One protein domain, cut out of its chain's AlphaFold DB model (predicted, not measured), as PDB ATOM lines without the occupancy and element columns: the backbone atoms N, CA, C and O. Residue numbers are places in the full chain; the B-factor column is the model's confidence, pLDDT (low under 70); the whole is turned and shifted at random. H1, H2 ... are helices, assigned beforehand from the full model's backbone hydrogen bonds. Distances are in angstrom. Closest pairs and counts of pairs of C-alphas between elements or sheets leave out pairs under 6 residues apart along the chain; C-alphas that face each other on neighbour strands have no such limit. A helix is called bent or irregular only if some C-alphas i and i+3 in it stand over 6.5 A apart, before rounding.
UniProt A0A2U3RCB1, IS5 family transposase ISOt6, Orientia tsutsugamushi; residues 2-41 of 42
ATOM      1  N   TYR A   2      11.210  37.624  25.632       63.75
ATOM      2  CA  TYR A   2      12.521  37.937  26.228       63.75
ATOM      3  C   TYR A   2      12.875  37.054  27.449       63.75
ATOM      4  O   TYR A   2      14.032  36.698  27.663       63.75
ATOM      5  N   GLU A   3      11.866  36.628  28.214       73.56
ATOM      6  CA  GLU A   3      12.044  35.772  29.397       73.56
ATOM      7  C   GLU A   3      12.577  34.373  29.068       73.56
ATOM      8  O   GLU A   3      13.457  33.886  29.778       73.56
ATOM      9  N   ASN A   4      12.134  33.756  27.964       78.44
ATOM     10  CA  ASN A   4      12.649  32.456  27.516       78.44
ATOM     11  C   ASN A   4      14.150  32.514  27.223       78.44
ATOM     12  O   ASN A   4      14.903  31.639  27.649       78.44
ATOM     13  N   VAL A   5      14.595  33.580  26.555       76.75
ATOM     14  CA  VAL A   5      16.009  33.782  26.230       76.75
ATOM     15  C   VAL A   5      16.814  33.970  27.514       76.75
ATOM     16  O   VAL A   5      17.807  33.277  27.719       76.75
ATOM     17  N   ILE A   6      16.365  34.826  28.437       78.94
ATOM     18  CA  ILE A   6      17.054  35.042  29.720       78.94
ATOM     19  C   ILE A   6      17.119  33.754  30.553       78.94
ATOM     20  O   ILE A   6      18.165  33.455  31.134       78.94
ATOM     21  N   ALA A   7      16.035  32.980  30.616       82.38
ATOM     22  CA  ALA A   7      16.003  31.704  31.326       82.38
ATOM     23  C   ALA A   7      17.020  30.712  30.741       82.38
ATOM     24  O   ALA A   7      17.753  30.059  31.484       82.38
ATOM     25  N   MET A   8      17.143  30.667  29.415       77.75
ATOM     26  CA  MET A   8      18.107  29.822  28.718       77.75
ATOM     27  C   MET A   8      19.554  30.294  28.945       77.75
ATOM     28  O   MET A   8      20.422  29.492  29.293       77.75
ATOM     29  N   LEU A   9      19.814  31.606  28.880       78.00
ATOM     30  CA  LEU A   9      21.119  32.202  29.205       78.00
ATOM     31  C   LEU A   9      21.551  31.893  30.652       78.00
ATOM     32  O   LEU A   9      22.734  31.646  30.914       78.00
ATOM     33  N   LYS A  10      20.595  31.879  31.592       79.88
ATOM     34  CA  LYS A  10      20.811  31.455  32.984       79.88
ATOM     35  C   LYS A  10      21.077  29.949  33.082       79.88
ATOM     36  O   LYS A  10      22.010  29.560  33.782       79.88
ATOM     37  N   ARG A  11      20.342  29.114  32.332       79.00
ATOM     38  CA  ARG A  11      20.511  27.648  32.276       79.00
ATOM     39  C   ARG A  11      21.907  27.245  31.799       79.00
ATOM     40  O   ARG A  11      22.550  26.403  32.414       79.00
ATOM     41  N   PHE A  12      22.421  27.924  30.776       72.62
ATOM     42  CA  PHE A  12      23.782  27.733  30.264       72.62
ATOM     43  C   PHE A  12      24.868  28.447  31.090       72.62
ATOM     44  O   PHE A  12      26.035  28.458  30.692       72.62
ATOM     45  N   LYS A  13      24.509  29.066  32.228       74.38
ATOM     46  CA  LYS A  13      25.412  29.853  33.086       74.38
ATOM     47  C   LYS A  13      26.246  30.868  32.293       74.38
ATOM     48  O   LYS A  13      27.397  31.146  32.623       74.38
ATOM     49  N   ILE A  14      25.668  31.459  31.243       74.62
ATOM     50  CA  ILE A  14      26.363  32.464  30.427       74.62
ATOM     51  C   ILE A  14      26.609  33.732  31.255       74.62
ATOM     52  O   ILE A  14      27.633  34.397  31.094       74.62
ATOM     53  N   ILE A  15      25.686  34.048  32.158       71.38
ATOM     54  CA  ILE A  15      25.703  35.282  32.952       71.38
ATOM     55  C   ILE A  15      26.273  35.041  34.368       71.38
ATOM     56  O   ILE A  15      26.648  35.982  35.050       71.38
ATOM     57  N   ALA A  16      26.381  33.782  34.810       69.44
ATOM     58  CA  ALA A  16      26.685  33.434  36.203       69.44
ATOM     59  C   ALA A  16      28.183  33.479  36.585       69.44
ATOM     60  O   ALA A  16      28.501  33.388  37.765       69.44
ATOM     61  N   ASP A  17      29.102  33.594  35.621       68.44
ATOM     62  CA  ASP A  17      30.551  33.560  35.871       68.44
ATOM     63  C   ASP A  17      31.175  34.967  35.897       68.44
ATOM     64  O   ASP A  17      30.815  35.837  35.098       68.44
ATOM     65  N   LYS A  18      32.124  35.197  36.819       67.88
ATOM     66  CA  LYS A  18      32.692  36.523  37.118       67.88
ATOM     67  C   LYS A  18      33.308  37.156  35.863       67.88
ATOM     68  O   LYS A  18      34.214  36.614  35.235       67.88
ATOM     69  N   TYR A  19      32.844  38.364  35.548       57.84
ATOM     70  CA  TYR A  19      33.015  39.124  34.300       57.84
ATOM     71  C   TYR A  19      34.465  39.512  33.896       57.84
ATOM     72  O   TYR A  19      34.650  40.397  33.068       57.84
ATOM     73  N   ARG A  20      35.525  38.892  34.444       57.16
ATOM     74  CA  ARG A  20      36.927  39.300  34.189       57.16
ATOM     75  C   ARG A  20      37.619  38.617  33.006       57.16
ATOM     76  O   ARG A  20      38.524  39.220  32.452       57.16
ATOM     77  N   ASN A  21      37.203  37.422  32.574       63.97
ATOM     78  CA  ASN A  21      37.948  36.655  31.551       63.97
ATOM     79  C   ASN A  21      37.100  36.189  30.347       63.97
ATOM     80  O   ASN A  21      37.483  35.287  29.602       63.97
ATOM     81  N   ARG A  22      35.915  36.785  30.151       63.34
ATOM     82  CA  ARG A  22      34.888  36.277  29.224       63.34
ATOM     83  C   ARG A  22      35.005  36.795  27.789       63.34
ATOM     84  O   ARG A  22      34.605  36.064  26.893       63.34
ATOM     85  N   ARG A  23      35.587  37.972  27.513       67.12
ATOM     86  CA  ARG A  23      35.530  38.582  26.161       67.12
ATOM     87  C   ARG A  23      36.074  37.677  25.041       67.12
ATOM     88  O   ARG A  23      35.476  37.635  23.974       67.12
ATOM     89  N   LYS A  24      37.116  36.871  25.301       69.00
ATOM     90  CA  LYS A  24      37.663  35.912  24.315       69.00
ATOM     91  C   LYS A  24      36.813  34.649  24.099       69.00
ATOM     92  O   LYS A  24      36.853  34.080  23.017       69.00
ATOM     93  N   ARG A  25      36.055  34.182  25.100       70.44
ATOM     94  CA  ARG A  25      35.342  32.880  25.067       70.44
ATOM     95  C   ARG A  25      33.813  33.017  25.051       70.44
ATOM     96  O   ARG A  25      33.106  32.034  24.845       70.44
ATOM     97  N   PHE A  26      33.311  34.233  25.276       72.56
ATOM     98  CA  PHE A  26      31.893  34.587  25.261       72.56
ATOM     99  C   PHE A  26      31.329  34.543  23.846       72.56
ATOM    100  O   PHE A  26      30.301  33.909  23.658       72.56
ATOM    101  N   GLY A  27      32.029  35.124  22.864       77.00
ATOM    102  CA  GLY A  27      31.574  35.151  21.471       77.00
ATOM    103  C   GLY A  27      31.292  33.753  20.926       77.00
ATOM    104  O   GLY A  27      30.194  33.498  20.454       77.00
ATOM    105  N   LEU A  28      32.223  32.810  21.103       80.44
ATOM    106  CA  LEU A  28      32.042  31.435  20.628       80.44
ATOM    107  C   LEU A  28      30.892  30.708  21.344       80.44
ATOM    108  O   LEU A  28      30.048  30.106  20.691       80.44
ATOM    109  N   ARG A  29      30.820  30.784  22.682       78.81
ATOM    110  CA  ARG A  29      29.733  30.142  23.447       78.81
ATOM    111  C   ARG A  29      28.365  30.735  23.108       78.81
ATOM    112  O   ARG A  29      27.399  29.993  23.001       78.81
ATOM    113  N   PHE A  30      28.292  32.053  22.940       78.69
ATOM    114  CA  PHE A  30      27.066  32.746  22.562       78.69
ATOM    115  C   PHE A  30      26.652  32.400  21.128       78.69
ATOM    116  O   PHE A  30      25.484  32.116  20.895       78.69
ATOM    117  N   ASN A  31      27.611  32.325  20.201       82.12
ATOM    118  CA  ASN A  31      27.366  31.952  18.810       82.12
ATOM    119  C   ASN A  31      26.824  30.521  18.676       82.12
ATOM    120  O   ASN A  31      25.850  30.308  17.966       82.12
ATOM    121  N   LEU A  32      27.387  29.549  19.407       82.38
ATOM    122  CA  LEU A  32      26.856  28.179  19.418       82.38
ATOM    123  C   LEU A  32      25.433  28.110  19.984       82.38
ATOM    124  O   LEU A  32      24.579  27.438  19.416       82.38
ATOM    125  N   ILE A  33      25.166  28.807  21.089       81.31
ATOM    126  CA  ILE A  33      23.847  28.779  21.736       81.31
ATOM    127  C   ILE A  33      22.802  29.489  20.871       81.31
ATOM    128  O   ILE A  33      21.680  29.008  20.755       81.31
ATOM    129  N   SER A  34      23.183  30.584  20.209       82.25
ATOM    130  CA  SER A  34      22.337  31.258  19.226       82.25
ATOM    131  C   SER A  34      22.079  30.380  18.001       82.25
ATOM    132  O   SER A  34      20.944  30.337  17.542       82.25
ATOM    133  N   GLY A  35      23.077  29.645  17.504       84.38
ATOM    134  CA  GLY A  35      22.904  28.702  16.398       84.38
ATOM    135  C   GLY A  35      21.921  27.579  16.728       84.38
ATOM    136  O   GLY A  35      21.017  27.323  15.948       84.38
ATOM    137  N   ILE A  36      22.039  26.971  17.914       83.38
ATOM    138  CA  ILE A  36      21.104  25.933  18.384       83.38
ATOM    139  C   ILE A  36      19.687  26.500  18.516       83.38
ATOM    140  O   ILE A  36      18.739  25.891  18.041       83.38
ATOM    141  N   TYR A  37      19.541  27.696  19.094       77.56
ATOM    142  CA  TYR A  37      18.235  28.339  19.232       77.56
ATOM    143  C   TYR A  37      17.601  28.681  17.874       77.56
ATOM    144  O   TYR A  37      16.415  28.452  17.687       77.56
ATOM    145  N   ASN A  38      18.379  29.175  16.905       78.44
ATOM    146  CA  ASN A  38      17.886  29.430  15.544       78.44
ATOM    147  C   ASN A  38      17.582  28.146  14.758       78.44
ATOM    148  O   ASN A  38      16.861  28.215  13.777       78.44
ATOM    149  N   PHE A  39      18.145  27.001  15.148       77.00
ATOM    150  CA  PHE A  39      17.857  25.714  14.514       77.00
ATOM    151  C   PHE A  39      16.634  25.019  15.136       77.00
ATOM    152  O   PHE A  39      15.972  24.229  14.473       77.00
ATOM    153  N   GLU A  40      16.334  25.300  16.410       72.38
ATOM    154  CA  GLU A  40      15.118  24.828  17.089       72.38
ATOM    155  C   GLU A  40      13.888  25.712  16.833       72.38
ATOM    156  O   GLU A  40      12.762  25.251  17.025       72.38
ATOM    157  N   LEU A  41      14.074  26.966  16.408       63.59
ATOM    158  CA  LEU A  41      12.982  27.772  15.870       63.59
ATOM    159  C   LEU A  41      12.847  27.506  14.359       63.59
ATOM    160  O   LEU A  41      13.812  27.763  13.643       63.59
TER     161      LEU A  41
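What this domain is: This is residues 2 to 41 of the 42 residues of the protein "IS5 family transposase ISOt6" of Orientia tsutsugamushi (UniProt A0A2U3RCB1). One long helix, H2, makes the long axis, and a shorter helix, H1, is set slantwise over its later half with an open gap between them. The link between the helices makes a wide loop, with residues 16 to 21 sticking out, and folds the chain back on itself like a C. The printed part has 40 residues with two named helices, H1 then H2, and no named strand; its class is all helix. It is only just compact, close to loose, with a radius of gyration of the C-alphas of 10.7 A, and elongated, spanning 32 by 19 by 13 A.

Where its parts are: Find C-alpha 23 at (35.530, 38.582, 26.161); from there H2, residues 23 to 40, runs 26.2 A to C-alpha 40 at (15.118, 24.828, 17.089). H2 is irregular, but only just: C-alphas 24 and 27 are 6.8 A apart. Go back to C-alpha 2 at (12.521, 37.937, 26.228), where H1, residues 2 to 11, begins; it measures 14.4 A from first to last C-alpha.

How they stand to each other: Start from H2 and look across to H1: the two are near each other, with no pair of C-alphas within 8 A but 6 pairs within 10 A. Read the x column and you will find it falling from Arg 23 to Glu 40 in H2, but rising from Tyr 2 to Arg 11 in H1. In H1 every O i to N i+4 pair is within hydrogen-bond range; in H2 12 of 14 are.

The domain as a whole: Look at Arg 20 and Leu 41 for the two C-alphas farthest apart, 32.3 A. The printed part has no cut. Between H1 and H2 you cross a long link of 11 residues, of which 16 to 21 stand free. The mean pLDDT of the printed part is 74.2; in this model it is under 70 at residue 2, residues 16 to 24 and residue 41.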